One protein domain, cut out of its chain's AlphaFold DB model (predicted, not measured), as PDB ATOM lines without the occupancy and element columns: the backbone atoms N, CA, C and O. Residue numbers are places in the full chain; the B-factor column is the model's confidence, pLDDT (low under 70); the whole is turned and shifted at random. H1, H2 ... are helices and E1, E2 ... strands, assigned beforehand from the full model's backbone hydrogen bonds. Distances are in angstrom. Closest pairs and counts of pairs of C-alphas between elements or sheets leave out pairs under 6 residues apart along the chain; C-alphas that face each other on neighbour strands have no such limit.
ATOM      1  N   VAL A 277     -61.296 -10.852 -34.698       91.62
ATOM      2  CA  VAL A 277     -62.398 -11.827 -34.752       91.62
ATOM      3  C   VAL A 277     -61.870 -13.237 -34.995       91.62
ATOM      4  O   VAL A 277     -62.140 -14.111 -34.185       91.62
ATOM      5  N   LYS A 278     -61.100 -13.438 -36.071       93.06
ATOM      6  CA  LYS A 278     -60.412 -14.694 -36.410       93.06
ATOM      7  C   LYS A 278     -59.231 -14.436 -37.342       93.06
ATOM      8  O   LYS A 278     -59.220 -13.426 -38.049       93.06
ATOM      9  N   ALA A 279     -58.278 -15.368 -37.389       92.31
ATOM     10  CA  ALA A 279     -57.035 -15.239 -38.157       92.31
ATOM     11  C   ALA A 279     -57.252 -14.908 -39.642       92.31
ATOM     12  O   ALA A 279     -56.639 -13.982 -40.173       92.31
ATOM     13  N   GLU A 280     -58.194 -15.586 -40.299       91.75
ATOM     14  CA  GLU A 280     -58.504 -15.369 -41.719       91.75
ATOM     15  C   GLU A 280     -58.864 -13.913 -42.033       91.75
ATOM     16  O   GLU A 280     -58.426 -13.356 -43.041       91.75
ATOM     17  N   TRP A 281     -59.654 -13.284 -41.159       91.94
ATOM     18  CA  TRP A 281     -60.116 -11.911 -41.348       91.94
ATOM     19  C   TRP A 281     -59.021 -10.893 -41.052       91.94
ATOM     20  O   TRP A 281     -59.037  -9.814 -41.640       91.94
ATOM     21  N   SER A 282     -58.049 -11.260 -40.219       91.50
ATOM     22  CA  SER A 282     -56.888 -10.439 -39.877       91.50
ATOM     23  C   SER A 282     -55.806 -10.410 -40.962       91.50
ATOM     24  O   SER A 282     -54.953  -9.524 -40.949       91.50
ATOM     25  N   ARG A 283     -55.854 -11.303 -41.965       92.19
ATOM     26  CA  ARG A 283     -54.900 -11.317 -43.099       92.19
ATOM     27  C   ARG A 283     -54.869  -9.994 -43.871       92.19
ATOM     28  O   ARG A 283     -53.810  -9.569 -44.334       92.19
ATOM     29  N   LYS A 284     -56.017  -9.318 -43.997       90.56
ATOM     30  CA  LYS A 284     -56.113  -8.008 -44.668       90.56
ATOM     31  C   LYS A 284     -55.449  -6.889 -43.855       90.56
ATOM     32  O   LYS A 284     -54.875  -5.971 -44.436       90.56
ATOM     33  N   ASP A 285     -55.466  -7.004 -42.527       87.50
ATOM     34  CA  ASP A 285     -55.006  -5.965 -41.601       87.50
ATOM     35  C   ASP A 285     -53.466  -5.906 -41.502       87.50
ATOM     36  O   ASP A 285     -52.902  -4.887 -41.081       87.50
ATOM     37  N   VAL A 286     -52.788  -6.971 -41.962       89.44
ATOM     38  CA  VAL A 286     -51.320  -7.118 -42.023       89.44
ATOM     39  C   VAL A 286     -50.717  -6.913 -43.418       89.44
ATOM     40  O   VAL A 286     -49.537  -7.201 -43.650       89.44
ATOM     41  N   LYS A 287     -51.484  -6.394 -44.386       87.25
ATOM     42  CA  LYS A 287     -50.945  -6.068 -45.714       87.25
ATOM     43  C   LYS A 287     -49.852  -4.992 -45.585       87.25
ATOM     44  O   LYS A 287     -50.117  -3.895 -45.111       87.25
ATOM     45  N   GLY A 288     -48.619  -5.327 -45.981       85.56
ATOM     46  CA  GLY A 288     -47.448  -4.448 -45.852       85.56
ATOM     47  C   GLY A 288     -46.899  -4.290 -44.426       85.56
ATOM     48  O   GLY A 288     -46.019  -3.465 -44.215       85.56
ATOM     49  N   LYS A 289     -47.400  -5.061 -43.448       90.69
ATOM     50  CA  LYS A 289     -46.950  -5.031 -42.047       90.69
ATOM     51  C   LYS A 289     -46.337  -6.371 -41.643       90.69
ATOM     52  O   LYS A 289     -46.685  -7.413 -42.196       90.69
ATOM     53  N   VAL A 290     -45.472  -6.336 -40.632       91.12
ATOM     54  CA  VAL A 290     -44.830  -7.527 -40.039       91.12
ATOM     55  C   VAL A 290     -45.794  -8.386 -39.202       91.12
ATOM     56  O   VAL A 290     -45.559  -9.575 -39.006       91.12
ATOM     57  N   GLY A 291     -46.901  -7.807 -38.733       92.62
ATOM     58  CA  GLY A 291     -47.905  -8.469 -37.901       92.62
ATOM     59  C   GLY A 291     -48.897  -7.465 -37.312       92.62
ATOM     60  O   GLY A 291     -48.853  -6.276 -37.644       92.62
ATOM     61  N   LEU A 292     -49.779  -7.938 -36.431       93.19
ATOM     62  CA  LEU A 292     -50.670  -7.093 -35.636       93.19
ATOM     63  C   LEU A 292     -50.069  -6.848 -34.247       93.19
ATOM     64  O   LEU A 292     -49.731  -7.813 -33.562       93.19
ATOM     65  N   PRO A 293     -49.927  -5.589 -33.799       92.44
ATOM     66  CA  PRO A 293     -49.441  -5.306 -32.457       92.44
ATOM     67  C   PRO A 293     -50.470  -5.726 -31.403       92.44
ATOM     68  O   PRO A 293     -51.648  -5.381 -31.491       92.44
ATOM     69  N   PHE A 294     -50.007  -6.423 -30.370       92.19
ATOM     70  CA  PHE A 294     -50.805  -6.766 -29.202       92.19
ATOM     71  C   PHE A 294     -50.662  -5.667 -28.148       92.19
ATOM     72  O   PHE A 294     -49.727  -5.644 -27.351       92.19
ATOM     73  N   GLY A 295     -51.585  -4.706 -28.184       88.00
ATOM     74  CA  GLY A 295     -51.524  -3.494 -27.363       88.00
ATOM     75  C   GLY A 295     -51.963  -3.653 -25.906       88.00
ATOM     76  O   GLY A 295     -52.049  -2.640 -25.217       88.00
ATOM     77  N   LEU A 296     -52.284  -4.868 -25.448       89.81
ATOM     78  CA  LEU A 296     -52.761  -5.114 -24.082       89.81
ATOM     79  C   LEU A 296     -51.640  -5.221 -23.059       89.81
ATOM     80  O   LEU A 296     -51.845  -4.871 -21.907       89.81
ATOM     81  N   MET A 297     -50.454  -5.670 -23.463       92.50
ATOM     82  CA  MET A 297     -49.308  -5.742 -22.565       92.50
ATOM     83  C   MET A 297     -47.995  -5.689 -23.340       92.50
ATOM     84  O   MET A 297     -47.934  -5.993 -24.532       92.50
ATOM     85  N   LYS A 298     -46.923  -5.329 -22.638       92.25
ATOM     86  CA  LYS A 298     -45.550  -5.504 -23.123       92.25
ATOM     87  C   LYS A 298     -45.009  -6.859 -22.685       92.25
ATOM     88  O   LYS A 298     -45.538  -7.468 -21.760       92.25
ATOM     89  N   CYS A 299     -43.944  -7.321 -23.332       92.44
ATOM     90  CA  CYS A 299     -43.287  -8.566 -22.964       92.44
ATOM     91  C   CYS A 299     -42.778  -8.509 -21.518       92.44
ATOM     92  O   CYS A 299     -42.001  -7.622 -21.158       92.44
ATOM     93  N   GLN A 300     -43.205  -9.481 -20.715       90.25
ATOM     94  CA  GLN A 300     -42.820  -9.619 -19.310       90.25
ATOM     95  C   GLN A 300     -41.738 -10.682 -19.083       90.25
ATOM     96  O   GLN A 300     -41.383 -10.957 -17.943       90.25
ATOM     97  N   HIS A 301     -41.203 -11.276 -20.157       89.88
ATOM     98  CA  HIS A 301     -40.134 -12.262 -20.049       89.88
ATOM     99  C   HIS A 301     -38.899 -11.641 -19.369       89.88
ATOM    100  O   HIS A 301     -38.545 -10.509 -19.727       89.88
ATOM    101  N   PRO A 302     -38.239 -12.343 -18.429       85.94
ATOM    102  CA  PRO A 302     -37.002 -11.877 -17.813       85.94
ATOM    103  C   PRO A 302     -35.947 -11.488 -18.854       85.94
ATOM    104  O   PRO A 302     -35.762 -12.162 -19.867       85.94
ATOM    105  N   HIS A 303     -35.256 -10.375 -18.628       82.81
ATOM    106  CA  HIS A 303     -34.227  -9.899 -19.541       82.81
ATOM    107  C   HIS A 303     -32.979 -10.790 -19.471       82.81
ATOM    108  O   HIS A 303     -32.501 -11.108 -18.383       82.81
ATOM    109  N   LEU A 304     -32.400 -11.121 -20.633       73.31
ATOM    110  CA  LEU A 304     -31.287 -12.075 -20.754       73.31
ATOM    111  C   LEU A 304     -30.070 -11.697 -19.891       73.31
ATOM    112  O   LEU A 304     -29.467 -12.546 -19.246       73.31
ATOM    113  N   HIS A 305     -29.727 -10.406 -19.863       74.44
ATOM    114  CA  HIS A 305     -28.580  -9.881 -19.107       74.44
ATOM    115  C   HIS A 305     -28.947  -9.375 -17.705       74.44
ATOM    116  O   HIS A 305     -28.069  -9.167 -16.872       74.44
ATOM    117  N   HIS A 306     -30.239  -9.178 -17.432       76.81
ATOM    118  CA  HIS A 306     -30.730  -8.636 -16.164       76.81
ATOM    119  C   HIS A 306     -32.026  -9.355 -15.768       76.81
ATOM    120  O   HIS A 306     -33.097  -8.769 -15.892       76.81
ATOM    121  N   PRO A 307     -31.958 -10.600 -15.263       74.56
ATOM    122  CA  PRO A 307     -33.143 -11.433 -15.016       74.56
ATOM    123  C   PRO A 307     -34.183 -10.795 -14.081       74.56
ATOM    124  O   PRO A 307     -35.360 -11.127 -14.129       74.56
ATOM    125  N   LYS A 308     -33.752  -9.832 -13.256       72.31
ATOM    126  CA  LYS A 308     -34.609  -9.044 -12.357       72.31
ATOM    127  C   LYS A 308     -35.415  -7.940 -13.058       72.31
ATOM    128  O   LYS A 308     -36.179  -7.240 -12.401       72.31
ATOM    129  N   GLN A 309     -35.226  -7.735 -14.359       79.62
ATOM    130  CA  GLN A 309     -35.954  -6.764 -15.172       79.62
ATOM    131  C   GLN A 309     -36.738  -7.491 -16.265       79.62
ATOM    132  O   GLN A 309     -36.244  -8.437 -16.871       79.62
ATOM    133  N   ALA A 310     -37.956  -7.031 -16.540       85.06
ATOM    134  CA  ALA A 310     -38.737  -7.521 -17.669       85.06
ATOM    135  C   ALA A 310     -38.202  -6.948 -18.991       85.06
ATOM    136  O   ALA A 310     -37.772  -5.797 -19.046       85.06
ATOM    137  N   CYS A 311     -38.287  -7.726 -20.071       90.31
ATOM    138  CA  CYS A 311     -37.854  -7.329 -21.411       90.31
ATOM    139  C   CYS A 311     -38.498  -6.014 -21.885       90.31
ATOM    140  O   CYS A 311     -37.810  -5.156 -22.424       90.31
ATOM    141  N   GLY A 312     -39.812  -5.841 -21.712       89.12
ATOM    142  CA  GLY A 312     -40.514  -4.615 -22.104       89.12
ATOM    143  C   GLY A 312     -40.706  -4.423 -23.616       89.12
ATOM    144  O   GLY A 312     -41.261  -3.399 -24.028       89.12
ATOM    145  N   GLY A 313     -40.297  -5.392 -24.440       91.06
ATOM    146  CA  GLY A 313     -40.505  -5.388 -25.889       91.06
ATOM    147  C   GLY A 313     -41.981  -5.449 -26.289       91.06
ATOM    148  O   GLY A 313     -42.840  -5.891 -25.521       91.06
ATOM    149  N   ALA A 314     -42.293  -4.994 -27.504       93.44
ATOM    150  CA  ALA A 314     -43.650  -5.070 -28.034       93.44
ATOM    151  C   ALA A 314     -43.996  -6.520 -28.402       93.44
ATOM    152  O   ALA A 314     -43.159  -7.240 -28.945       93.44
ATOM    153  N   LEU A 315     -45.229  -6.941 -28.127       95.31
ATOM    154  CA  LEU A 315     -45.744  -8.238 -28.556       95.31
ATOM    155  C   LEU A 315     -46.489  -8.068 -29.879       95.31
ATOM    156  O   LEU A 315     -47.292  -7.144 -30.029       95.31
ATOM    157  N   ILE A 316     -46.213  -8.942 -30.843       96.19
ATOM    158  CA  ILE A 316     -46.863  -8.938 -32.154       96.19
ATOM    159  C   ILE A 316     -47.428 -10.320 -32.473       96.19
ATOM    160  O   ILE A 316     -46.758 -11.329 -32.273       96.19
ATOM    161  N   TRP A 317     -48.641 -10.365 -33.015       96.44
ATOM    162  CA  TRP A 317     -49.154 -11.545 -33.700       96.44
ATOM    163  C   TRP A 317     -48.629 -11.510 -35.132       96.44
ATOM    164  O   TRP A 317     -49.011 -10.632 -35.919       96.44
ATOM    165  N   ARG A 318     -47.648 -12.362 -35.444       95.81
ATOM    166  CA  ARG A 318     -46.882 -12.229 -36.687       95.81
ATOM    167  C   ARG A 318     -47.736 -12.540 -37.900       95.81
ATOM    168  O   ARG A 318     -48.684 -13.316 -37.849       95.81
ATOM    169  N   ARG A 319     -47.347 -11.955 -39.032       95.31
ATOM    170  CA  ARG A 319     -47.987 -12.239 -40.313       95.31
ATOM    171  C   ARG A 319     -47.953 -13.733 -40.648       95.31
ATOM    172  O   ARG A 319     -48.976 -14.249 -41.062       95.31
ATOM    173  N   GLU A 320     -46.820 -14.405 -40.466       94.62
ATOM    174  CA  GLU A 320     -46.700 -15.859 -40.679       94.62
ATOM    175  C   GLU A 320     -47.732 -16.638 -39.848       94.62
ATOM    176  O   GLU A 320     -48.563 -17.345 -40.411       94.62
ATOM    177  N   ASP A 321     -47.807 -16.364 -38.544       95.25
ATOM    178  CA  ASP A 321     -48.755 -17.006 -37.628       95.25
ATOM    179  C   ASP A 321     -50.221 -16.748 -38.012       95.25
ATOM    180  O   ASP A 321     -51.042 -17.660 -37.992       95.25
ATOM    181  N   ILE A 322     -50.561 -15.529 -38.444       94.50
ATOM    182  CA  ILE A 322     -51.912 -15.186 -38.928       94.50
ATOM    183  C   ILE A 322     -52.275 -15.970 -40.195       94.50
ATOM    184  O   ILE A 322     -53.424 -16.387 -40.371       94.50
ATOM    185  N   PHE A 323     -51.328 -16.141 -41.119       94.19
ATOM    186  CA  PHE A 323     -51.572 -16.876 -42.360       94.19
ATOM    187  C   PHE A 323     -51.729 -18.374 -42.091       94.19
ATOM    188  O   PHE A 323     -52.657 -18.969 -42.647       94.19
ATOM    189  N   ASP A 324     -50.938 -18.908 -41.162       94.00
ATOM    190  CA  ASP A 324     -50.983 -20.299 -40.697       94.00
ATOM    191  C   ASP A 324     -52.104 -20.570 -39.678       94.00
ATOM    192  O   ASP A 324     -52.234 -21.686 -39.183       94.00
ATOM    193  N   ALA A 325     -52.917 -19.558 -39.349       92.62
ATOM    194  CA  ALA A 325     -53.976 -19.620 -38.340       92.62
ATOM    195  C   ALA A 325     -53.496 -20.085 -36.947       92.62
ATOM    196  O   ALA A 325     -54.251 -20.687 -36.185       92.62
ATOM    197  N   ARG A 326     -52.246 -19.764 -36.592       93.81
ATOM    198  CA  ARG A 326     -51.660 -19.996 -35.269       93.81
ATOM    199  C   ARG A 326     -51.808 -18.746 -34.413       93.81
ATOM    200  O   ARG A 326     -51.416 -17.656 -34.821       93.81
ATOM    201  N   GLU A 327     -52.342 -18.879 -33.207       93.38
ATOM    202  CA  GLU A 327     -52.428 -17.768 -32.255       93.38
ATOM    203  C   GLU A 327     -51.206 -17.749 -31.340       93.38
ATOM    204  O   GLU A 327     -51.231 -18.266 -30.224       93.38
ATOM    205  N   VAL A 328     -50.126 -17.155 -31.847       96.38
ATOM    206  CA  VAL A 328     -48.873 -16.977 -31.113       96.38
ATOM    207  C   VAL A 328     -48.477 -15.504 -31.138       96.38
ATOM    208  O   VAL A 328     -48.382 -14.874 -32.192       96.38
ATOM    209  N   LEU A 329     -48.237 -14.939 -29.959       96.62
ATOM    210  CA  LEU A 329     -47.631 -13.624 -29.804       96.62
ATOM    211  C   LEU A 329     -46.127 -13.788 -29.682       96.62
ATOM    212  O   LEU A 329     -45.658 -14.518 -28.817       96.62
ATOM    213  N   THR A 330     -45.362 -13.055 -30.488       96.75
ATOM    214  CA  THR A 330     -43.903 -13.035 -30.372       96.75
ATOM    215  C   THR A 330     -43.400 -11.662 -29.945       96.75
ATOM    216  O   THR A 330     -43.809 -10.636 -30.493       96.75
ATOM    217  N   CYS A 331     -42.480 -11.634 -28.983       95.69
ATOM    218  CA  CYS A 331     -41.785 -10.417 -28.579       95.69
ATOM    219  C   CYS A 331     -40.815  -9.944 -29.669       95.69
ATOM    220  O   CYS A 331     -39.988 -10.712 -30.156       95.69
ATOM    221  N   THR A 332     -40.858  -8.655 -30.007       93.50
ATOM    222  CA  THR A 332     -39.962  -8.057 -31.011       93.50
ATOM    223  C   THR A 332     -38.510  -7.931 -30.551       93.50
ATOM    224  O   THR A 332     -37.635  -7.755 -31.392       93.50
ATOM    225  N   GLN A 333     -38.243  -8.022 -29.245       91.31
ATOM    226  CA  GLN A 333     -36.902  -7.876 -28.672       91.31
ATOM    227  C   GLN A 333     -36.286  -9.229 -28.303       91.31
ATOM    228  O   GLN A 333     -35.280  -9.617 -28.884       91.31
ATOM    229  N   CYS A 334     -36.899  -9.970 -27.373       92.00
ATOM    230  CA  CYS A 334     -36.341 -11.229 -26.867       92.00
ATOM    231  C   CYS A 334     -36.828 -12.483 -27.605       92.00
ATOM    232  O   CYS A 334     -36.442 -13.582 -27.228       92.00
ATOM    233  N   GLN A 335     -37.695 -12.346 -28.617       94.06
ATOM    234  CA  GLN A 335     -38.268 -13.465 -29.385       94.06
ATOM    235  C   GLN A 335     -39.097 -14.474 -28.568       94.06
ATOM    236  O   GLN A 335     -39.545 -15.474 -29.122       94.06
ATOM    237  N   HIS A 336     -39.357 -14.209 -27.284       94.56
ATOM    238  CA  HIS A 336     -40.230 -15.038 -26.460       94.56
ATOM    239  C   HIS A 336     -41.633 -15.136 -27.076       94.56
ATOM    240  O   HIS A 336     -42.184 -14.126 -27.530       94.56
ATOM    241  N   GLN A 337     -42.178 -16.351 -27.084       95.62
ATOM    242  CA  GLN A 337     -43.469 -16.683 -27.672       95.62
ATOM    243  C   GLN A 337     -44.483 -17.004 -26.576       95.62
ATOM    244  O   GLN A 337     -44.156 -17.710 -25.628       95.62
ATOM    245  N   LEU A 338     -45.696 -16.481 -26.734       95.62
ATOM    246  CA  LEU A 338     -46.855 -16.768 -25.894       95.62
ATOM    247  C   LEU A 338     -47.943 -17.353 -26.786       95.62
ATOM    248  O   LEU A 338     -48.302 -16.732 -27.789       95.62
ATOM    249  N   ASP A 339     -48.460 -18.519 -26.431       94.38
ATOM    250  CA  ASP A 339     -49.465 -19.229 -27.220       94.38
ATOM    251  C   ASP A 339     -50.833 -19.281 -26.516       94.38
ATOM    252  O   ASP A 339     -51.059 -18.689 -25.452       94.38
ATOM    253  N   GLN A 340     -51.768 -20.017 -27.119       92.25
ATOM    254  CA  GLN A 340     -53.128 -20.194 -26.608       92.25
ATOM    255  C   GLN A 340     -53.207 -20.887 -25.243       92.25
ATOM    256  O   GLN A 340     -54.266 -20.862 -24.619       92.25
ATOM    257  N   SER A 341     -52.150 -21.533 -24.746       92.88
ATOM    258  CA  SER A 341     -52.150 -22.080 -23.384       92.88
ATOM    259  C   SER A 341     -52.173 -20.976 -22.320       92.88
ATOM    260  O   SER A 341     -52.645 -21.210 -21.210       92.88
ATOM    261  N   GLU A 342     -51.754 -19.762 -22.684       94.81
ATOM    262  CA  GLU A 342     -51.624 -18.619 -21.781       94.81
ATOM    263  C   GLU A 342     -52.576 -17.476 -22.139       94.81
ATOM    264  O   GLU A 342     -53.228 -16.927 -21.246       94.81
TER     265      GLU A 342
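AT A GLANCE: This is residues 277 to 342 of the 598 residues of the protein "Helicase" of Escherichia coli (UniProt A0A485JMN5). There is little regular structure: a small twisted sheet, E1, E2 and E3, makes the middle, with short helices H1 and H2 at one end and the long loop of residues 299 to 313 at the other. The 66 printed residues, 25 in named elements, run H1, E1, E2, H2, E3, of mixed class; the sheet's order is E1, E2, E3, antiparallel. It is only just compact, close to loose, with a radius of gyration of the C-alphas of 12.6 A and spans of 39 by 26 by 18 A.

IN THESE COORDINATES: Find C-alpha 279 at (-57.035, -15.239, -38.157); H1 runs from there to 282. E1, residues 291 to 298, 15.3 A, bends by 82 degrees at 295. E2 is residues 314 to 318, 11.7 A, H2 319 to 323, and E3 329 to 331, ending at (-41.785, -10.417, -28.579).

HOW THE PARTS SIT: In the hairpin E1 and E2, N 292 and O 317 are 2.8 A apart; between E2 and E3, N 330 and O 316, 2.8 A. H2 only grazes the sheet with residues 319 to 322. H1 and H2 touch, closest at the C-alphas of Ala 279 and Ile 322, 5.2 A. H2's O i to N i+4 pair is within hydrogen-bond range; H1 is too short for one.

THE WHOLE: The farthest C-alphas, Trp 281 and His 306, are 38.8 A apart. The printed part has no cut, E1 to E2 is a long link, and no printed residue is under 70 in pLDDT.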